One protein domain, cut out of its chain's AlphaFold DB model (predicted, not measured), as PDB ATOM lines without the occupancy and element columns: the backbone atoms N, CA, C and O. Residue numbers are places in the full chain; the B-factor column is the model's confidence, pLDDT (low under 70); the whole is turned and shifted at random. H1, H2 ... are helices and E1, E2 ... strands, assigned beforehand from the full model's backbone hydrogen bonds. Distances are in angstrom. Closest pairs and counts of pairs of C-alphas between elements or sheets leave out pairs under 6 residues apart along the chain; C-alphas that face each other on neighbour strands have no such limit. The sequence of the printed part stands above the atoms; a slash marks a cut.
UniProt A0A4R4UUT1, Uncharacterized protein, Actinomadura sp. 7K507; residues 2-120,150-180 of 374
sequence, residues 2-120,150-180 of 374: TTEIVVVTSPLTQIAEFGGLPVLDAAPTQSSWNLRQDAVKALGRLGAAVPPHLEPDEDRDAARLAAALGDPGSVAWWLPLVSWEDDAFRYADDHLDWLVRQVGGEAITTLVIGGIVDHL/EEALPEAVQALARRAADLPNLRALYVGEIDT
ATOM      1  N   THR A   2       5.714  52.745   0.104       31.16
ATOM      2  CA  THR A   2       5.322  52.993   1.488       31.16
ATOM      3  C   THR A   2       4.245  51.981   1.861       31.16
ATOM      4  O   THR A   2       3.334  51.763   1.067       31.16
ATOM      5  N   THR A   3       4.368  51.350   3.029       36.66
ATOM      6  CA  THR A   3       3.263  50.646   3.690       36.66
ATOM      7  C   THR A   3       2.292  51.737   4.133       36.66
ATOM      8  O   THR A   3       2.396  52.273   5.229       36.66
ATOM      9  N   GLU A   4       1.451  52.215   3.218       39.69
ATOM     10  CA  GLU A   4       0.494  53.265   3.534       39.69
ATOM     11  C   GLU A   4      -0.710  52.590   4.194       39.69
ATOM     12  O   GLU A   4      -1.660  52.159   3.543       39.69
ATOM     13  N   ILE A   5      -0.637  52.445   5.519       44.44
ATOM     14  CA  ILE A   5      -1.804  52.151   6.351       44.44
ATOM     15  C   ILE A   5      -2.694  53.398   6.278       44.44
ATOM     16  O   ILE A   5      -2.600  54.323   7.087       44.44
ATOM     17  N   VAL A   6      -3.509  53.485   5.224       40.56
ATOM     18  CA  VAL A   6      -4.463  54.576   5.015       40.56
ATOM     19  C   VAL A   6      -5.685  54.322   5.894       40.56
ATOM     20  O   VAL A   6      -6.689  53.851   5.387       40.56
ATOM     21  N   VAL A   7      -5.565  54.615   7.196       37.91
ATOM     22  CA  VAL A   7      -6.500  55.429   8.008       37.91
ATOM     23  C   VAL A   7      -5.741  55.883   9.271       37.91
ATOM     24  O   VAL A   7      -5.747  55.218  10.303       37.91
ATOM     25  N   VAL A   8      -5.045  57.026   9.206       43.44
ATOM     26  CA  VAL A   8      -4.348  57.611  10.372       43.44
ATOM     27  C   VAL A   8      -5.285  58.559  11.124       43.44
ATOM     28  O   VAL A   8      -5.181  59.788  11.059       43.44
ATOM     29  N   THR A   9      -6.171  57.976  11.911       42.56
ATOM     30  CA  THR A   9      -6.638  58.586  13.155       42.56
ATOM     31  C   THR A   9      -6.440  57.537  14.220       42.56
ATOM     32  O   THR A   9      -7.025  56.479  14.088       42.56
ATOM     33  N   SER A  10      -5.567  57.789  15.201       39.53
ATOM     34  CA  SER A  10      -5.483  56.927  16.382       39.53
ATOM     35  C   SER A  10      -6.888  56.732  16.985       39.53
ATOM     36  O   SER A  10      -7.613  57.736  17.076       39.53
ATOM     37  N   PRO A  11      -7.260  55.488  17.344       46.97
ATOM     38  CA  PRO A  11      -6.519  54.253  17.068       46.97
ATOM     39  C   PRO A  11      -6.710  53.809  15.602       46.97
ATOM     40  O   PRO A  11      -7.772  54.005  15.012       46.97
ATOM     41  N   LEU A  12      -5.647  53.265  15.001       52.94
ATOM     42  CA  LEU A  12      -5.534  52.835  13.595       52.94
ATOM     43  C   LEU A  12      -6.806  52.145  13.082       52.94
ATOM     44  O   LEU A  12      -7.066  50.984  13.378       52.94
ATOM     45  N   THR A  13      -7.592  52.871  12.289       59.56
ATOM     46  CA  THR A  13      -9.011  52.527  12.128       59.56
ATOM     47  C   THR A  13      -9.256  51.446  11.071       59.56
ATOM     48  O   THR A  13     -10.331  50.859  11.045       59.56
ATOM     49  N   GLN A  14      -8.270  51.160  10.203       66.25
ATOM     50  CA  GLN A  14      -8.246  49.982   9.328       66.25
ATOM     51  C   GLN A  14      -6.909  49.827   8.586       66.25
ATOM     52  O   GLN A  14      -6.251  50.809   8.244       66.25
ATOM     53  N   ILE A  15      -6.562  48.587   8.232       76.12
ATOM     54  CA  ILE A  15      -5.444  48.263   7.342       76.12
ATOM     55  C   ILE A  15      -5.998  47.948   5.951       76.12
ATOM     56  O   ILE A  15      -6.538  46.872   5.714       76.12
ATOM     57  N   ALA A  16      -5.886  48.898   5.024       79.00
ATOM     58  CA  ALA A  16      -6.320  48.698   3.641       79.00
ATOM     59  C   ALA A  16      -5.280  47.926   2.810       79.00
ATOM     60  O   ALA A  16      -5.638  47.155   1.917       79.00
ATOM     61  N   GLU A  17      -3.996  48.137   3.085       85.75
ATOM     62  CA  GLU A  17      -2.876  47.488   2.408       85.75
ATOM     63  C   GLU A  17      -1.806  47.109   3.430       85.75
ATOM     64  O   GLU A  17      -1.564  47.838   4.391       85.75
ATOM     65  N   PHE A  18      -1.149  45.973   3.215       90.44
ATOM     66  CA  PHE A  18      -0.048  45.516   4.054       90.44
ATOM     67  C   PHE A  18       0.923  44.653   3.247       90.44
ATOM     68  O   PHE A  18       0.512  43.917   2.350       90.44
ATOM     69  N   GLY A  19       2.231  44.781   3.496       89.69
ATOM     70  CA  GLY A  19       3.256  44.097   2.695       89.69
ATOM     71  C   GLY A  19       3.209  44.440   1.196       89.69
ATOM     72  O   GLY A  19       3.625  43.634   0.365       89.69
ATOM     73  N   GLY A  20       2.654  45.605   0.836       89.56
ATOM     74  CA  GLY A  20       2.432  46.024  -0.552       89.56
ATOM     75  C   GLY A  20       1.278  45.311  -1.270       89.56
ATOM     76  O   GLY A  20       1.217  45.367  -2.498       89.56
ATOM     77  N   LEU A  21       0.397  44.633  -0.529       92.31
ATOM     78  CA  LEU A  21      -0.765  43.921  -1.058       92.31
ATOM     79  C   LEU A  21      -2.067  44.483  -0.468       92.31
ATOM     80  O   LEU A  21      -2.081  44.874   0.702       92.31
ATOM     81  N   PRO A  22      -3.176  44.485  -1.229       90.94
ATOM     82  CA  PRO A  22      -4.484  44.826  -0.689       90.94
ATOM     83  C   PRO A  22      -4.903  43.797   0.361       90.94
ATOM     84  O   PRO A  22      -4.771  42.587   0.153       90.94
ATOM     85  N   VAL A  23      -5.437  44.284   1.476       89.06
ATOM     86  CA  VAL A  23      -5.974  43.431   2.532       89.06
ATOM     87  C   VAL A  23      -7.306  42.834   2.084       89.06
ATOM     88  O   VAL A  23      -8.172  43.517   1.519       89.06
ATOM     89  N   LEU A  24      -7.458  41.532   2.310       88.25
ATOM     90  CA  LEU A  24      -8.670  40.784   2.018       88.25
ATOM     91  C   LEU A  24      -9.016  39.901   3.207       88.25
ATOM     92  O   LEU A  24      -8.204  39.083   3.631       88.25
ATOM     93  N   ASP A  25     -10.242  40.043   3.693       82.06
ATOM     94  CA  ASP A  25     -10.785  39.149   4.701       82.06
ATOM     95  C   ASP A  25     -10.943  37.737   4.127       82.06
ATOM     96  O   ASP A  25     -11.623  37.532   3.116       82.06
ATOM     97  N   ALA A  26     -10.281  36.768   4.757       78.62
ATOM     98  CA  ALA A  26     -10.366  35.378   4.348       78.62
ATOM     99  C   ALA A  26     -11.749  34.779   4.651       78.62
ATOM    100  O   ALA A  26     -12.213  33.905   3.916       78.62
ATOM    101  N   ALA A  27     -12.410  35.255   5.706       72.81
ATOM    102  CA  ALA A  27     -13.709  34.790   6.167       72.81
ATOM    103  C   ALA A  27     -14.577  35.992   6.591       72.81
ATOM    104  O   ALA A  27     -14.716  36.233   7.789       72.81
ATOM    105  N   PRO A  28     -15.185  36.714   5.621       72.38
ATOM    106  CA  PRO A  28     -16.019  37.884   5.889       72.38
ATOM    107  C   PRO A  28     -17.059  37.641   6.984       72.38
ATOM    108  O   PRO A  28     -17.898  36.744   6.855       72.38
ATOM    109  N   THR A  29     -17.013  38.458   8.036       71.69
ATOM    110  CA  THR A  29     -17.978  38.466   9.141       71.69
ATOM    111  C   THR A  29     -18.759  39.776   9.164       71.69
ATOM    112  O   THR A  29     -18.438  40.721   8.436       71.69
ATOM    113  N   GLN A  30     -19.803  39.860   9.995       72.25
ATOM    114  CA  GLN A  30     -20.531  41.119  10.147       72.25
ATOM    115  C   GLN A  30     -19.638  42.164  10.828       72.25
ATOM    116  O   GLN A  30     -19.629  43.328  10.425       72.25
ATOM    117  N   SER A  31     -18.824  41.749  11.801       71.00
ATOM    118  CA  SER A  31     -17.856  42.628  12.462       71.00
ATOM    119  C   SER A  31     -16.806  43.169  11.489       71.00
ATOM    120  O   SER A  31     -16.563  44.376  11.450       71.00
ATOM    121  N   SER A  32     -16.216  42.310  10.650       73.50
ATOM    122  CA  SER A  32     -15.211  42.761   9.685       73.50
ATOM    123  C   SER A  32     -15.811  43.689   8.631       73.50
ATOM    124  O   SER A  32     -15.137  44.611   8.172       73.50
ATOM    125  N   TRP A  33     -17.085  43.492   8.277       78.75
ATOM    126  CA  TRP A  33     -17.858  44.382   7.417       78.75
ATOM    127  C   TRP A  33     -18.061  45.770   8.033       78.75
ATOM    128  O   TRP A  33     -17.764  46.779   7.383       78.75
ATOM    129  N   ASN A  34     -18.524  45.822   9.283       76.25
ATOM    130  CA  ASN A  34     -18.757  47.061  10.025       76.25
ATOM    131  C   ASN A  34     -17.465  47.875  10.161       76.25
ATOM    132  O   ASN A  34     -17.459  49.062   9.833       76.25
ATOM    133  N   LEU A  35     -16.351  47.215  10.498       75.31
ATOM    134  CA  LEU A  35     -15.037  47.851  10.589       75.31
ATOM    135  C   LEU A  35     -14.667  48.580   9.286       75.31
ATOM    136  O   LEU A  35     -14.262  49.746   9.313       75.31
ATOM    137  N   ARG A  36     -14.859  47.942   8.118       80.06
ATOM    138  CA  ARG A  36     -14.571  48.626   6.841       80.06
ATOM    139  C   ARG A  36     -15.544  49.753   6.559       80.06
ATOM    140  O   ARG A  36     -15.143  50.789   6.034       80.06
ATOM    141  N   GLN A  37     -16.816  49.578   6.902       80.00
ATOM    142  CA  GLN A  37     -17.801  50.637   6.729       80.00
ATOM    143  C   GLN A  37     -17.435  51.881   7.554       80.00
ATOM    144  O   GLN A  37     -17.534  53.005   7.056       80.00
ATOM    145  N   ASP A  38     -16.974  51.702   8.788       76.25
ATOM    146  CA  ASP A  38     -16.590  52.805   9.666       76.25
ATOM    147  C   ASP A  38     -15.304  53.489   9.226       76.25
ATOM    148  O   ASP A  38     -15.221  54.722   9.245       76.25
ATOM    149  N   ALA A  39     -14.347  52.732   8.704       75.94
ATOM    150  CA  ALA A  39     -13.169  53.289   8.063       75.94
ATOM    151  C   ALA A  39     -13.509  54.105   6.806       75.94
ATOM    152  O   ALA A  39     -12.992  55.209   6.630       75.94
ATOM    153  N   VAL A  40     -14.438  53.634   5.964       79.75
ATOM    154  CA  VAL A  40     -14.959  54.406   4.822       79.75
ATOM    155  C   VAL A  40     -15.585  55.720   5.307       79.75
ATOM    156  O   VAL A  40     -15.292  56.786   4.756       79.75
ATOM    157  N   LYS A  41     -16.396  55.683   6.377       78.62
ATOM    158  CA  LYS A  41     -16.964  56.895   6.999       78.62
ATOM    159  C   LYS A  41     -15.864  57.818   7.540       78.62
ATOM    160  O   LYS A  41     -15.960  59.036   7.388       78.62
ATOM    161  N   ALA A  42     -14.830  57.277   8.185       73.69
ATOM    162  CA  ALA A  42     -13.701  58.038   8.720       73.69
ATOM    163  C   ALA A  42     -12.903  58.733   7.606       73.69
ATOM    164  O   ALA A  42     -12.686  59.943   7.677       73.69
ATOM    165  N   LEU A  43     -12.563  58.018   6.530       75.00
ATOM    166  CA  LEU A  43     -11.903  58.589   5.353       75.00
ATOM    167  C   LEU A  43     -12.755  59.682   4.700       75.00
ATOM    168  O   LEU A  43     -12.236  60.751   4.375       75.00
ATOM    169  N   GLY A  44     -14.069  59.467   4.597       77.12
ATOM    170  CA  GLY A  44     -15.012  60.478   4.120       77.12
ATOM    171  C   GLY A  44     -15.012  61.749   4.975       77.12
ATOM    172  O   GLY A  44     -14.977  62.852   4.428       77.12
ATOM    173  N   ARG A  45     -14.976  61.619   6.310       75.06
ATOM    174  CA  ARG A  45     -14.860  62.761   7.243       75.06
ATOM    175  C   ARG A  45     -13.550  63.534   7.067       75.06
ATOM    176  O   ARG A  45     -13.544  64.751   7.227       75.06
ATOM    177  N   LEU A  46     -12.469  62.841   6.720       68.75
ATOM    178  CA  LEU A  46     -11.149  63.429   6.468       68.75
ATOM    179  C   LEU A  46     -10.985  63.975   5.039       68.75
ATOM    180  O   LEU A  46      -9.961  64.581   4.735       68.75
ATOM    181  N   GLY A  47     -11.963  63.762   4.149       74.88
ATOM    182  CA  GLY A  47     -11.848  64.108   2.729       74.88
ATOM    183  C   GLY A  47     -10.794  63.286   1.977       74.88
ATOM    184  O   GLY A  47     -10.327  63.707   0.919       74.88
ATOM    185  N   ALA A  48     -10.400  62.135   2.527       74.12
ATOM    186  CA  ALA A  48      -9.416  61.238   1.941       74.12
ATOM    187  C   ALA A  48     -10.053  60.329   0.876       74.12
ATOM    188  O   ALA A  48     -11.252  60.042   0.906       74.12
ATOM    189  N   ALA A  49      -9.242  59.865  -0.077       79.06
ATOM    190  CA  ALA A  49      -9.690  58.888  -1.061       79.06
ATOM    191  C   ALA A  49      -9.990  57.546  -0.378       79.06
ATOM    192  O   ALA A  49      -9.188  57.059   0.416       79.06
ATOM    193  N   VAL A  50     -11.131  56.945  -0.718       81.00
ATOM    194  CA  VAL A  50     -11.524  55.619  -0.229       81.00
ATOM    195  C   VAL A  50     -11.018  54.562  -1.214       81.00
ATOM    196  O   VAL A  50     -11.413  54.601  -2.384       81.00
ATOM    197  N   PRO A  51     -10.158  53.620  -0.787       81.81
ATOM    198  CA  PRO A  51      -9.743  52.515  -1.640       81.81
ATOM    199  C   PRO A  51     -10.957  51.668  -2.063       81.81
ATOM    200  O   PRO A  51     -11.775  51.321  -1.209       81.81
ATOM    201  N   PRO A  52     -11.093  51.280  -3.348       81.62
ATOM    202  CA  PRO A  52     -12.265  50.535  -3.824       81.62
ATOM    203  C   PRO A  52     -12.494  49.199  -3.115       81.62
ATOM    204  O   PRO A  52     -13.617  48.713  -3.066       81.62
ATOM    205  N   HIS A  53     -11.424  48.594  -2.600       77.50
ATOM    206  CA  HIS A  53     -11.453  47.324  -1.879       77.50
ATOM    207  C   HIS A  53     -11.792  47.458  -0.390       77.50
ATOM    208  O   HIS A  53     -11.985  46.445   0.285       77.50
ATOM    209  N   LEU A  54     -11.839  48.691   0.116       79.75
ATOM    210  CA  LEU A  54     -12.285  48.995   1.470       79.75
ATOM    211  C   LEU A  54     -13.807  49.035   1.555       79.75
ATOM    212  O   LEU A  54     -14.376  48.643   2.566       79.75
ATOM    213  N   GLU A  55     -14.452  49.514   0.489       84.12
ATOM    214  CA  GLU A  55     -15.901  49.624   0.422       84.12
ATOM    215  C   GLU A  55     -16.524  48.222   0.393       84.12
ATOM    216  O   GLU A  55     -16.302  47.476  -0.566       84.12
ATOM    217  N   PRO A  56     -17.266  47.843   1.443       80.62
ATOM    218  CA  PRO A  56     -17.739  46.483   1.568       80.62
ATOM    219  C   PRO A  56     -18.942  46.246   0.639       80.62
ATOM    220  O   PRO A  56     -19.848  47.079   0.542       80.62
ATOM    221  N   ASP A  57     -18.922  45.127  -0.088       85.31
ATOM    222  CA  ASP A  57     -19.929  44.761  -1.091       85.31
ATOM    223  C   ASP A  57     -19.913  43.244  -1.325       85.31
ATOM    224  O   ASP A  57     -18.871  42.695  -1.671       85.31
ATOM    225  N   GLU A  58     -21.046  42.560  -1.130       80.88
ATOM    226  CA  GLU A  58     -21.094  41.090  -1.085       80.88
ATOM    227  C   GLU A  58     -20.617  40.450  -2.396       80.88
ATOM    228  O   GLU A  58     -19.800  39.527  -2.382       80.88
ATOM    229  N   ASP A  59     -21.086  40.963  -3.536       82.50
ATOM    230  CA  ASP A  59     -20.748  40.427  -4.854       82.50
ATOM    231  C   ASP A  59     -19.281  40.713  -5.204       82.50
ATOM    232  O   ASP A  59     -18.568  39.837  -5.714       82.50
ATOM    233  N   ARG A  60     -18.801  41.934  -4.924       85.00
ATOM    234  CA  ARG A  60     -17.394  42.304  -5.146       85.00
ATOM    235  C   ARG A  60     -16.462  41.519  -4.229       85.00
ATOM    236  O   ARG A  60     -15.424  41.056  -4.698       85.00
ATOM    237  N   ASP A  61     -16.815  41.343  -2.963       84.38
ATOM    238  CA  ASP A  61     -16.008  40.611  -1.990       84.38
ATOM    239  C   ASP A  61     -15.944  39.121  -2.335       84.38
ATOM    240  O   ASP A  61     -14.851  38.548  -2.359       84.38
ATOM    241  N   ALA A  62     -17.063  38.506  -2.730       84.69
ATOM    242  CA  ALA A  62     -17.075  37.128  -3.219       84.69
ATOM    243  C   ALA A  62     -16.203  36.956  -4.477       84.69
ATOM    244  O   ALA A  62     -15.445  35.988  -4.589       84.69
ATOM    245  N   ALA A  63     -16.262  37.909  -5.414       88.00
ATOM    246  CA  ALA A  63     -15.422  37.892  -6.610       88.00
ATOM    247  C   ALA A  63     -13.927  38.052  -6.277       88.00
ATOM    248  O   ALA A  63     -13.088  37.364  -6.865       88.00
ATOM    249  N   ARG A  64     -13.586  38.926  -5.322       88.75
ATOM    250  CA  ARG A  64     -12.210  39.116  -4.839       88.75
ATOM    251  C   ARG A  64     -11.676  37.873  -4.144       88.75
ATOM    252  O   ARG A  64     -10.555  37.475  -4.440       88.75
ATOM    253  N   LEU A  65     -12.475  37.239  -3.286       89.62
ATOM    254  CA  LEU A  65     -12.105  35.986  -2.634       89.62
ATOM    255  C   LEU A  65     -11.867  34.875  -3.658       89.62
ATOM    256  O   LEU A  65     -10.839  34.206  -3.606       89.62
ATOM    257  N   ALA A  66     -12.755  34.718  -4.640       90.12
ATOM    258  CA  ALA A  66     -12.567  33.740  -5.710       90.12
ATOM    259  C   ALA A  66     -11.285  34.000  -6.525       90.12
ATOM    260  O   ALA A  66     -10.580  33.053  -6.879       90.12
ATOM    261  N   ALA A  67     -10.962  35.267  -6.804       93.19
ATOM    262  CA  ALA A  67      -9.722  35.642  -7.481       93.19
ATOM    263  C   ALA A  67      -8.482  35.346  -6.619       93.19
ATOM    264  O   ALA A  67      -7.535  34.740  -7.114       93.19
ATOM    265  N   ALA A  68      -8.511  35.701  -5.331       94.19
ATOM    266  CA  ALA A  68      -7.421  35.459  -4.388       94.19
ATOM    267  C   ALA A  68      -7.183  33.964  -4.133       94.19
ATOM    268  O   ALA A  68      -6.042  33.537  -4.034       94.19
ATOM    269  N   LEU A  69      -8.226  33.130  -4.112       92.31
ATOM    270  CA  LEU A  69      -8.063  31.671  -4.050       92.31
ATOM    271  C   LEU A  69      -7.379  31.103  -5.308       92.31
ATOM    272  O   LEU A  69      -6.736  30.057  -5.241       92.31
ATOM    273  N   GLY A  70      -7.500  31.779  -6.456       93.88
ATOM    274  CA  GLY A  70      -6.780  31.442  -7.688       93.88
ATOM    275  C   GLY A  70      -5.338  31.964  -7.742       93.88
ATOM    276  O   GLY A  70      -4.518  31.386  -8.457       93.88
ATOM    277  N   ASP A  71      -5.028  33.024  -6.994       96.19
ATOM    278  CA  ASP A  71      -3.693  33.619  -6.851       96.19
ATOM    279  C   ASP A  71      -3.459  34.108  -5.405       96.19
ATOM    280  O   ASP A  71      -3.585  35.307  -5.120       96.19
ATOM    281  N   PRO A  72      -3.129  33.201  -4.464       95.44
ATOM    282  CA  PRO A  72      -3.056  33.557  -3.048       95.44
ATOM    283  C   PRO A  72      -2.001  34.588  -2.662       95.44
ATOM    284  O   PRO A  72      -2.120  35.207  -1.607       95.44
ATOM    285  N   GLY A  73      -0.980  34.778  -3.501       94.81
ATOM    286  CA  GLY A  73       0.067  35.776  -3.286       94.81
ATOM    287  C   GLY A  73      -0.343  37.195  -3.691       94.81
ATOM    288  O   GLY A  73       0.457  38.117  -3.547       94.81
ATOM    289  N   SER A  74      -1.558  37.383  -4.218       95.31
ATOM    290  CA  SER A  74      -2.065  38.685  -4.674       95.31
ATOM    291  C   SER A  74      -2.655  39.559  -3.563       95.31
ATOM    292  O   SER A  74      -2.925  40.737  -3.800       95.31
ATOM    293  N   VAL A  75      -2.855  39.008  -2.361       95.38
ATOM    294  CA  VAL A  75      -3.510  39.691  -1.237       95.38
ATOM    295  C   VAL A  75      -2.748  39.504   0.072       95.38
ATOM    296  O   VAL A  75      -2.034  38.520   0.272       95.38
ATOM    297  N   ALA A  76      -2.941  40.448   0.986       94.56
ATOM    298  CA  ALA A  76      -2.669  40.245   2.398       94.56
ATOM    299  C   ALA A  76      -3.894  39.574   3.029       94.56
ATOM    300  O   ALA A  76      -4.965  40.180   3.096       94.56
ATOM    301  N   TRP A  77      -3.750  38.320   3.454       93.88
ATOM    302  CA  TRP A  77      -4.851  37.571   4.058       93.88
ATOM    303  C   TRP A  77      -5.138  38.122   5.447       93.88
ATOM    304  O   TRP A  77      -4.247  38.135   6.290       93.88
ATOM    305  N   TRP A  78      -6.363  38.576   5.684       89.31
ATOM    306  CA  TRP A  78      -6.803  39.047   6.987       89.31
ATOM    307  C   TRP A  78      -7.636  37.986   7.691       89.31
ATOM    308  O   TRP A  78      -8.575  37.435   7.117       89.31
ATOM    309  N   LEU A  79      -7.245  37.700   8.930       85.06
ATOM    310  CA  LEU A  79      -7.939  36.837   9.870       85.06
ATOM    311  C   LEU A  79      -8.421  37.684  11.057       85.06
ATOM    312  O   LEU A  79      -7.615  37.991  11.945       85.06
ATOM    313  N   PRO A  80      -9.703  38.084  11.076       77.19
ATOM    314  CA  PRO A  80     -10.260  38.794  12.215       77.19
ATOM    315  C   PRO A  80     -10.379  37.859  13.426       77.19
ATOM    316  O   PRO A  80     -10.867  36.733  13.317       77.19
ATOM    317  N   LEU A  81      -9.929  38.324  14.593       73.19
ATOM    318  CA  LEU A  81     -10.117  37.631  15.871       73.19
ATOM    319  C   LEU A  81     -11.475  38.078  16.438       73.19
ATOM    320  O   LEU A  81     -11.547  39.099  17.106       73.19
ATOM    321  N   VAL A  82     -12.569  37.399  16.080       61.72
ATOM    322  CA  VAL A  82     -13.932  37.892  16.376       61.72
ATOM    323  C   VAL A  82     -14.449  37.405  17.732       61.72
ATOM    324  O   VAL A  82     -14.190  36.272  18.145       61.72
ATOM    325  N   SER A  83     -15.219  38.279  18.385       53.91
ATOM    326  CA  SER A  83     -15.953  38.067  19.631       53.91
ATOM    327  C   SER A  83     -17.347  37.439  19.403       53.91
ATOM    328  O   SER A  83     -17.807  37.212  18.286       53.91
ATOM    329  N   TRP A  84     -17.997  37.089  20.509       46.75
ATOM    330  CA  TRP A  84     -19.020  36.060  20.745       46.75
ATOM    331  C   TRP A  84     -20.257  35.931  19.831       46.75
ATOM    332  O   TRP A  84     -20.953  34.919  19.934       46.75
ATOM    333  N   GLU A  85     -20.572  36.890  18.962       45.94
ATOM    334  CA  GLU A  85     -21.871  36.935  18.263       45.94
ATOM    335  C   GLU A  85     -21.935  36.159  16.937       45.94
ATOM    336  O   GLU A  85     -23.028  35.767  16.494       45.94
ATOM    337  N   ASP A  86     -20.781  35.899  16.315       48.59
ATOM    338  CA  ASP A  86     -20.725  35.484  14.908       48.59
ATOM    339  C   ASP A  86     -20.491  33.981  14.672       48.59
ATOM    340  O   ASP A  86     -20.432  33.556  13.518       48.59
ATOM    341  N   ASP A  87     -20.374  33.147  15.719       46.25
ATOM    342  CA  ASP A  87     -19.957  31.724  15.614       46.25
ATOM    343  C   ASP A  87     -18.653  31.527  14.782       46.25
ATOM    344  O   ASP A  87     -18.273  30.403  14.433       46.25
ATOM    345  N   ALA A  88     -17.961  32.621  14.449       46.09
ATOM    346  CA  ALA A  88     -16.742  32.683  13.664       46.09
ATOM    347  C   ALA A  88     -15.542  32.580  14.604       46.09
ATOM    348  O   ALA A  88     -15.626  32.920  15.781       46.09
ATOM    349  N   PHE A  89     -14.464  31.982  14.105       52.22
ATOM    350  CA  PHE A  89     -13.585  31.193  14.947       52.22
ATOM    351  C   PHE A  89     -13.043  31.935  16.174       52.22
ATOM    352  O   PHE A  89     -12.404  32.980  16.101       52.22
ATOM    353  N   ARG A  90     -13.299  31.315  17.319       54.56
ATOM    354  CA  ARG A  90     -12.956  31.829  18.640       54.56
ATOM    355  C   ARG A  90     -11.464  31.728  18.953       54.56
ATOM    356  O   ARG A  90     -10.967  32.431  19.817       54.56
ATOM    357  N   TYR A  91     -10.763  30.839  18.252       67.25
ATOM    358  CA  TYR A  91      -9.365  30.520  18.499       67.25
ATOM    359  C   TYR A  91      -8.556  30.716  17.222       67.25
ATOM    360  O   TYR A  91      -8.886  30.161  16.169       67.25
ATOM    361  N   ALA A  92      -7.463  31.472  17.325       77.06
ATOM    362  CA  ALA A  92      -6.557  31.730  16.210       77.06
ATOM    363  C   ALA A  92      -6.047  30.438  15.546       77.06
ATOM    364  O   ALA A  92      -5.878  30.393  14.330       77.06
ATOM    365  N   ASP A  93      -5.855  29.366  16.322       82.06
ATOM    366  CA  ASP A  93      -5.434  28.061  15.800       82.06
ATOM    367  C   ASP A  93      -6.433  27.474  14.786       82.06
ATOM    368  O   ASP A  93      -6.001  26.909  13.776       82.06
ATOM    369  N   ASP A  94      -7.742  27.629  15.011       78.88
ATOM    370  CA  ASP A  94      -8.772  27.109  14.106       78.88
ATOM    371  C   ASP A  94      -8.870  27.959  12.825       78.88
ATOM    372  O   ASP A  94      -8.995  27.406  11.728       78.88
ATOM    373  N   HIS A  95      -8.740  29.289  12.943       80.12
ATOM    374  CA  HIS A  95      -8.652  30.207  11.793       80.12
ATOM    375  C   HIS A  95      -7.459  29.872  10.901       80.12
ATOM    376  O   HIS A  95      -7.593  29.743   9.682       80.12
ATOM    377  N   LEU A  96      -6.284  29.706  11.512       86.94
ATOM    378  CA  LEU A  96      -5.050  29.382  10.802       86.94
ATOM    379  C   LEU A  96      -5.149  28.011  10.129       86.94
ATOM    380  O   LEU A  96      -4.755  27.871   8.971       86.94
ATOM    381  N   ASP A  97      -5.713  27.009  10.810       86.62
ATOM    382  CA  ASP A  97      -5.940  25.683  10.230       86.62
ATOM    383  C   ASP A  97      -6.851  25.742   9.003       86.62
ATOM    384  O   ASP A  97      -6.573  25.117   7.974       86.62
ATOM    385  N   TRP A  98      -7.937  26.509   9.094       86.00
ATOM    386  CA  TRP A  98      -8.846  26.699   7.978       86.00
ATOM    387  C   TRP A  98      -8.162  27.401   6.807       86.00
ATOM    388  O   TRP A  98      -8.228  26.888   5.686       86.00
ATOM    389  N   LEU A  99      -7.462  28.510   7.061       89.12
ATOM    390  CA  LEU A  99      -6.779  29.277   6.021       89.12
ATOM    391  C   LEU A  99      -5.759  28.400   5.288       89.12
ATOM    392  O   LEU A  99      -5.777  28.319   4.061       89.12
ATOM    393  N   VAL A 100      -4.932  27.664   6.033       92.50
ATOM    394  CA  VAL A 100      -3.942  26.737   5.466       92.50
ATOM    395  C   VAL A 100      -4.613  25.654   4.618       92.50
ATOM    396  O   VAL A 100      -4.098  25.313   3.554       92.50
ATOM    397  N   ARG A 101      -5.774  25.129   5.030       90.31
ATOM    398  CA  ARG A 101      -6.519  24.119   4.254       90.31
ATOM    399  C   ARG A 101      -7.156  24.668   2.984       90.31
ATOM    400  O   ARG A 101      -7.234  23.929   2.006       90.31
ATOM    401  N   GLN A 102      -7.653  25.903   3.004       88.19
ATOM    402  CA  GLN A 102      -8.300  26.505   1.837       88.19
ATOM    403  C   GLN A 102      -7.292  27.034   0.820       88.19
ATOM    404  O   GLN A 102      -7.495  26.881  -0.382       88.19
ATOM    405  N   VAL A 103      -6.221  27.659   1.304       93.56
ATOM    406  CA  VAL A 103      -5.293  28.438   0.479       93.56
ATOM    407  C   VAL A 103      -4.018  27.657   0.150       93.56
ATOM    408  O   VAL A 103      -3.440  27.833  -0.920       93.56
ATOM    409  N   GLY A 104      -3.592  26.762   1.044       94.31
ATOM    410  CA  GLY A 104      -2.264  26.160   1.008       94.31
ATOM    411  C   GLY A 104      -1.243  27.098   1.645       94.31
ATOM    412  O   GLY A 104      -0.998  28.208   1.176       94.31
ATOM    413  N   GLY A 105      -0.637  26.655   2.741       94.50
ATOM    414  CA  GLY A 105       0.216  27.513   3.552       94.50
ATOM    415  C   GLY A 105       1.503  27.981   2.855       94.50
ATOM    416  O   GLY A 105       1.992  29.077   3.125       94.50
ATOM    417  N   GLU A 106       2.015  27.232   1.869       96.50
ATOM    418  CA  GLU A 106       3.120  27.693   1.023       96.50
ATOM    419  C   GLU A 106       2.769  28.874   0.105       96.50
ATOM    420  O   GLU A 106       3.682  29.548  -0.380       96.50
ATOM    421  N   ALA A 107       1.484  29.116  -0.154       96.62
ATOM    422  CA  ALA A 107       1.021  30.184  -1.032       96.62
ATOM    423  C   ALA A 107       0.792  31.507  -0.277       96.62
ATOM    424  O   ALA A 107       0.667  32.558  -0.903       96.62
ATOM    425  N   ILE A 108       0.785  31.472   1.059       96.94
ATOM    426  CA  ILE A 108       0.567  32.639   1.918       96.94
ATOM    427  C   ILE A 108       1.901  33.353   2.154       96.94
ATOM    428  O   ILE A 108       2.814  32.822   2.793       96.94
ATOM    429  N   THR A 109       2.018  34.580   1.643       97.75
ATOM    430  CA  THR A 109       3.211  35.429   1.814       97.75
ATOM    431  C   THR A 109       2.996  36.590   2.772       97.75
ATOM    432  O   THR A 109       3.961  37.063   3.374       97.75
ATOM    433  N   THR A 110       1.747  37.025   2.939       97.69
ATOM    434  CA  THR A 110       1.384  38.173   3.766       97.69
ATOM    435  C   THR A 110       0.137  37.855   4.576       97.69
ATOM    436  O   THR A 110      -0.867  37.414   4.013       97.69
ATOM    437  N   LEU A 111       0.211  38.091   5.884       95.50
ATOM    438  CA  LEU A 111      -0.867  37.817   6.827       95.50
ATOM    439  C   LEU A 111      -1.113  39.030   7.728       95.50
ATOM    440  O   LEU A 111      -0.174  39.658   8.212       95.50
ATOM    441  N   VAL A 112      -2.384  39.319   7.964       91.62
ATOM    442  CA  VAL A 112      -2.887  40.269   8.949       91.62
ATOM    443  C   VAL A 112      -3.750  39.475   9.917       91.62
ATOM    444  O   VAL A 112      -4.689  38.805   9.496       91.62
ATOM    445  N   ILE A 113      -3.444  39.522  11.205       88.00
ATOM    446  CA  ILE A 113      -4.255  38.878  12.238       88.00
ATOM    447  C   ILE A 113      -4.611  39.885  13.328       88.00
ATOM    448  O   ILE A 113      -3.766  40.664  13.773       88.00
ATOM    449  N   GLY A 114      -5.878  39.874  13.729       80.31
ATOM    450  CA  GLY A 114      -6.424  40.809  14.707       80.31
ATOM    451  C   GLY A 114      -7.583  41.635  14.161       80.31
ATOM    452  O   GLY A 114      -8.168  41.285  13.138       80.31
ATOM    453  N   GLY A 115      -7.952  42.695  14.874       70.25
ATOM    454  CA  GLY A 115      -9.285  43.298  14.768       70.25
ATOM    455  C   GLY A 115     -10.284  42.654  15.721       70.25
ATOM    456  O   GLY A 115     -11.328  42.169  15.291       70.25
ATOM    457  N   ILE A 116      -9.903  42.594  17.002       60.41
ATOM    458  CA  ILE A 116     -10.811  42.264  18.102       60.41
ATOM    459  C   ILE A 116     -11.901  43.338  18.094       60.41
ATOM    460  O   ILE A 116     -11.575  44.515  18.016       60.41
ATOM    461  N   VAL A 117     -13.168  42.927  18.081       54.38
ATOM    462  CA  VAL A 117     -14.322  43.838  18.096       54.38
ATOM    463  C   VAL A 117     -15.103  43.583  19.376       54.38
ATOM    464  O   VAL A 117     -15.419  42.434  19.683       54.38
ATOM    465  N   ASP A 118     -15.393  44.645  20.123       51.53
ATOM    466  CA  ASP A 118     -16.153  44.594  21.372       51.53
ATOM    467  C   ASP A 118     -17.602  44.113  21.147       51.53
ATOM    468  O   ASP A 118     -18.287  44.531  20.213       51.53
ATOM    469  N   HIS A 119     -18.077  43.251  22.043       46.62
ATOM    470  CA  HIS A 119     -19.459  42.781  22.138       46.62
ATOM    471  C   HIS A 119     -20.399  43.859  22.708       46.62
ATOM    472  O   HIS A 119     -21.594  43.849  22.421       46.62
ATOM    473  N   LEU A 120     -19.883  44.818  23.485       43.56
ATOM    474  CA  LEU A 120     -20.708  45.844  24.131       43.56
ATOM    475  C   LEU A 120     -21.291  46.857  23.139       43.56
ATOM    476  O   LEU A 120     -22.334  47.445  23.415       43.56
ATOM    477  N   GLU A 150      -8.871  39.985  26.330       66.69
ATOM    478  CA  GLU A 150      -7.484  40.335  26.675       66.69
ATOM    479  C   GLU A 150      -6.459  39.246  26.281       66.69
ATOM    480  O   GLU A 150      -5.310  39.555  25.967       66.69
ATOM    481  N   GLU A 151      -6.858  37.967  26.260       73.19
ATOM    482  CA  GLU A 151      -5.978  36.826  25.954       73.19
ATOM    483  C   GLU A 151      -5.958  36.462  24.460       73.19
ATOM    484  O   GLU A 151      -5.035  35.784  23.998       73.19
ATOM    485  N   ALA A 152      -6.925  36.939  23.670       76.25
ATOM    486  CA  ALA A 152      -7.089  36.544  22.269       76.25
ATOM    487  C   ALA A 152      -5.862  36.878  21.399       76.25
ATOM    488  O   ALA A 152      -5.425  36.060  20.580       76.25
ATOM    489  N   LEU A 153      -5.280  38.068  21.576       81.12
ATOM    490  CA  LEU A 153      -4.105  38.499  20.820       81.12
ATOM    491  C   LEU A 153      -2.820  37.757  21.250       81.12
ATOM    492  O   LEU A 153      -2.137  37.222  20.367       81.12
ATOM    493  N   PRO A 154      -2.491  37.633  22.556       84.56
ATOM    494  CA  PRO A 154      -1.419  36.748  23.015       84.56
ATOM    495  C   PRO A 154      -1.551  35.304  22.512       84.56
ATOM    496  O   PRO A 154      -0.576  34.719  22.026       84.56
ATOM    497  N   GLU A 155      -2.748  34.714  22.570       83.19
ATOM    498  CA  GLU A 155      -2.992  33.360  22.068       83.19
ATOM    499  C   GLU A 155      -2.756  33.252  20.560       83.19
ATOM    500  O   GLU A 155      -2.168  32.268  20.096       83.19
ATOM    501  N   ALA A 156      -3.154  34.271  19.793       86.44
ATOM    502  CA  ALA A 156      -2.915  34.336  18.356       86.44
ATOM    503  C   ALA A 156      -1.423  34.368  18.011       86.44
ATOM    504  O   ALA A 156      -0.977  33.631  17.125       86.44
ATOM    505  N   VAL A 157      -0.631  35.152  18.746       89.75
ATOM    506  CA  VAL A 157       0.832  35.178  18.608       89.75
ATOM    507  C   VAL A 157       1.429  33.795  18.868       89.75
ATOM    508  O   VAL A 157       2.234  33.294  18.074       89.75
ATOM    509  N   GLN A 158       1.004  33.129  19.942       89.75
ATOM    510  CA  GLN A 158       1.497  31.792  20.266       89.75
ATOM    511  C   GLN A 158       1.070  30.744  19.226       89.75
ATOM    512  O   GLN A 158       1.865  29.869  18.876       89.75
ATOM    513  N   ALA A 159      -0.163  30.821  18.721       90.31
ATOM    514  CA  ALA A 159      -0.667  29.948  17.665       90.31
ATOM    515  C   ALA A 159       0.163  30.097  16.380       90.31
ATOM    516  O   ALA A 159       0.650  29.103  15.838       90.31
ATOM    517  N   LEU A 160       0.427  31.334  15.948       93.75
ATOM    518  CA  LEU A 160       1.291  31.621  14.799       93.75
ATOM    519  C   LEU A 160       2.687  31.021  14.965       93.75
ATOM    520  O   LEU A 160       3.172  30.340  14.059       93.75
ATOM    521  N   ALA A 161       3.313  31.222  16.127       93.94
ATOM    522  CA  ALA A 161       4.637  30.677  16.405       93.94
ATOM    523  C   ALA A 161       4.645  29.136  16.354       93.94
ATOM    524  O   ALA A 161       5.528  28.539  15.734       93.94
ATOM    525  N   ARG A 162       3.633  28.472  16.936       94.31
ATOM    526  CA  ARG A 162       3.491  27.003  16.886       94.31
ATOM    527  C   ARG A 162       3.279  26.477  15.466       94.31
ATOM    528  O   ARG A 162       3.772  25.398  15.140       94.31
ATOM    529  N   ARG A 163       2.547  27.221  14.637       94.31
ATOM    530  CA  ARG A 163       2.169  26.830  13.271       94.31
ATOM    531  C   ARG A 163       3.099  27.369  12.190       94.31
ATOM    532  O   ARG A 163       2.801  27.219  11.010       94.31
ATOM    533  N   ALA A 164       4.250  27.937  12.542       96.00
ATOM    534  CA  ALA A 164       5.140  28.561  11.565       96.00
ATOM    535  C   ALA A 164       5.584  27.625  10.423       96.00
ATOM    536  O   ALA A 164       5.785  28.073   9.293       96.00
ATOM    537  N   ALA A 165       5.674  26.315  10.683       96.62
ATOM    538  CA  ALA A 165       5.973  25.308   9.664       96.62
ATOM    539  C   ALA A 165       4.894  25.196   8.570       96.62
ATOM    540  O   ALA A 165       5.220  24.818   7.445       96.62
ATOM    541  N   ASP A 166       3.645  25.552   8.884       97.00
ATOM    542  CA  ASP A 166       2.541  25.581   7.926       97.00
ATOM    543  C   ASP A 166       2.637  26.798   6.999       97.00
ATOM    544  O   ASP A 166       2.092  26.762   5.906       97.00
ATOM    545  N   LEU A 167       3.361  27.857   7.378       97.31
ATOM    546  CA  LEU A 167       3.463  29.120   6.634       97.31
ATOM    547  C   LEU A 167       4.918  29.404   6.187       97.31
ATOM    548  O   LEU A 167       5.485  30.459   6.493       97.31
ATOM    549  N   PRO A 168       5.574  28.495   5.435       97.12
ATOM    550  CA  PRO A 168       7.023  28.547   5.178       97.12
ATOM    551  C   PRO A 168       7.476  29.730   4.299       97.12
ATOM    552  O   PRO A 168       8.680  30.024   4.174       97.12
ATOM    553  N   ASN A 169       6.522  30.391   3.642       97.50
ATOM    554  CA  ASN A 169       6.749  31.502   2.728       97.50
ATOM    555  C   ASN A 169       6.242  32.845   3.252       97.50
ATOM    556  O   ASN A 169       6.360  33.824   2.520       97.50
ATOM    557  N   LEU A 170       5.809  32.925   4.514       98.25
ATOM    558  CA  LEU A 170       5.429  34.190   5.131       98.25
ATOM    559  C   LEU A 170       6.610  35.181   5.110       98.25
ATOM    560  O   LEU A 170       7.763  34.818   5.383       98.25
ATOM    561  N   ARG A 171       6.328  36.420   4.700       98.12
ATOM    562  CA  ARG A 171       7.283  37.533   4.559       98.12
ATOM    563  C   ARG A 171       6.806  38.798   5.250       98.12
ATOM    564  O   ARG A 171       7.647  39.529   5.755       98.12
ATOM    565  N   ALA A 172       5.505  39.043   5.296       98.31
ATOM    566  CA  ALA A 172       4.940  40.189   5.987       98.31
ATOM    567  C   ALA A 172       3.864  39.717   6.965       98.31
ATOM    568  O   ALA A 172       2.980  38.942   6.592       98.31
ATOM    569  N   LEU A 173       3.956  40.166   8.215       96.62
ATOM    570  CA  LEU A 173       3.023  39.809   9.276       96.62
ATOM    571  C   LEU A 173       2.590  41.052  10.061       96.62
ATOM    572  O   LEU A 173       3.425  41.756  10.622       96.62
ATOM    573  N   TYR A 174       1.285  41.301  10.103       93.12
ATOM    574  CA  TYR A 174       0.671  42.235  11.040       93.12
ATOM    575  C   TYR A 174      -0.013  41.437  12.145       93.12
ATOM    576  O   TYR A 174      -0.770  40.511  11.842       93.12
ATOM    577  N   VAL A 175       0.221  41.815  13.400       89.00
ATOM    578  CA  VAL A 175      -0.473  41.262  14.564       89.00
ATOM    579  C   VAL A 175      -0.940  42.393  15.452       89.00
ATOM    580  O   VAL A 175      -0.114  43.133  15.977       89.00
ATOM    581  N   GLY A 176      -2.242  42.533  15.653       82.75
ATOM    582  CA  GLY A 176      -2.691  43.526  16.610       82.75
ATOM    583  C   GLY A 176      -4.126  43.965  16.498       82.75
ATOM    584  O   GLY A 176      -4.884  43.534  15.633       82.75
ATOM    585  N   GLU A 177      -4.481  44.871  17.390       72.94
ATOM    586  CA  GLU A 177      -5.786  45.512  17.403       72.94
ATOM    587  C   GLU A 177      -6.025  46.288  16.098       72.94
ATOM    588  O   GLU A 177      -5.113  46.888  15.518       72.94
ATOM    589  N   ILE A 178      -7.260  46.214  15.611       69.25
ATOM    590  CA  ILE A 178      -7.769  46.997  14.486       69.25
ATOM    591  C   ILE A 178      -9.185  47.376  14.902       69.25
ATOM    592  O   ILE A 178     -10.066  46.522  14.863       69.25
ATOM    593  N   ASP A 179      -9.392  48.608  15.351       59.97
ATOM    594  CA  ASP A 179     -10.687  48.998  15.905       59.97
ATOM    595  C   ASP A 179     -11.087  50.450  15.569       59.97
ATOM    596  O   ASP A 179     -10.288  51.273  15.120       59.97
ATOM    597  N   THR A 180     -12.377  50.729  15.741       49.28
ATOM    598  CA  THR A 180     -13.101  51.976  15.513       49.28
ATOM    599  C   THR A 180     -12.896  53.053  16.584       49.28
ATOM    600  O   THR A 180     -13.349  54.186  16.381       49.28
TER     601      THR A 180
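Overview. This is residues 2 to 120 and 150 to 180 of the 374 residues of an uncharacterized protein of Actinomadura sp. 7K507 (UniProt A0A4R4UUT1). A small, curled wall of four parallel strands, E1 to E4, has three helices, H2, H3 and H4, over one face, while H1 runs away from the sheet on the side of the other face, where the unnamed residues 2 to 14 also lie. The printed part has 150 residues, with four named helices and four named strands in the chain order E1 H1 H2 E2 H3 E3 H4 E4. The sheet's order is E1 E2 E3 E4. The class is mixed, helices and strands, though under half of the residues are in named elements. The whole is compact, with a radius of gyration of the C-alphas of 14.5 A and spans of 43 by 34 by 30 A.

Arrangement. The sheet holds E1, residues 21 to 25, E2, residues 76 to 79, E3, residues 110 to 114, and E4, residues 172 to 176; E1 and E4 are its edge strands. E1 and E2 are parallel at 25 degrees, with N 78 and O 24 2.8 A apart, within hydrogen-bond range. E2 and E3 are parallel at 27 degrees, with N 79 and O 112 at 2.8 A. E3 and E4 are parallel at 3 degrees, with N 113 and O 174 at 2.9 A. Two layers are formed, the sheet and, on one face of it, H2, residues 58 to 70, H3, residues 92 to 103, and H4, residues 152 to 162. The closest C-alphas of E1 and H2 are those of Leu 24 and Leu 65, 7.5 A; of E2 and H3, those of Leu 79 and His 95, 6.9 A; of E4 and H4, those of Leu 153 and Gly 176, 6.7 A. H3 touches H4 with residues 92 to 96 alone, the closest C-alphas being those of Ala 92 and Ala 156, 5.0 A, at a steep tilt of 54 degrees, the same way. H2 and H3 are close but not clearly touching, with the C-alphas of Leu 69 and Val 103 6.2 A apart. H1, residues 30 to 46, is only just not on the sheet, with 4 pairs of C-alphas within 10 A, and is apart from H2, H3 and H4. E2, H3 and E3 form a strand-helix-strand unit, two parallel neighbour strands with a helix between, with a right-handed crossover; E1, H1, H2 and E2 form another. In H1, H2, H3 and H4 every O i to N i+4 pair is within hydrogen-bond range.

Along the chain. E1 begins at C-alpha 21, (-0.765, 43.921, -1.058), and is 12.5 A long; E2 is 9.8 A, E3 13.7 A and E4 13.5 A. H1 is 24.5 A long and ends at C-alpha 46, (-11.149, 63.429, 6.468). H2 is 18.5 A, H3 16.1 A and H4 15.2 A. E4 ends at C-alpha 176, (-2.691, 43.526, 16.610).

Size, cuts and confidence. The two C-alphas farthest apart are those of Gly 47 and Ala 165, 43.3 A. Residues 121 to 149 are not printed, and C-alphas 120 and 150 are 14.5 A apart across this cut, in the link from E3 to H4. The links H1 to H2 and E2 to H3 are long. The mean pLDDT of the printed part is 78.2; residues 2 to 14, 46, 82 to 91, 116 to 120, 150 and 178 to 180 are under 70.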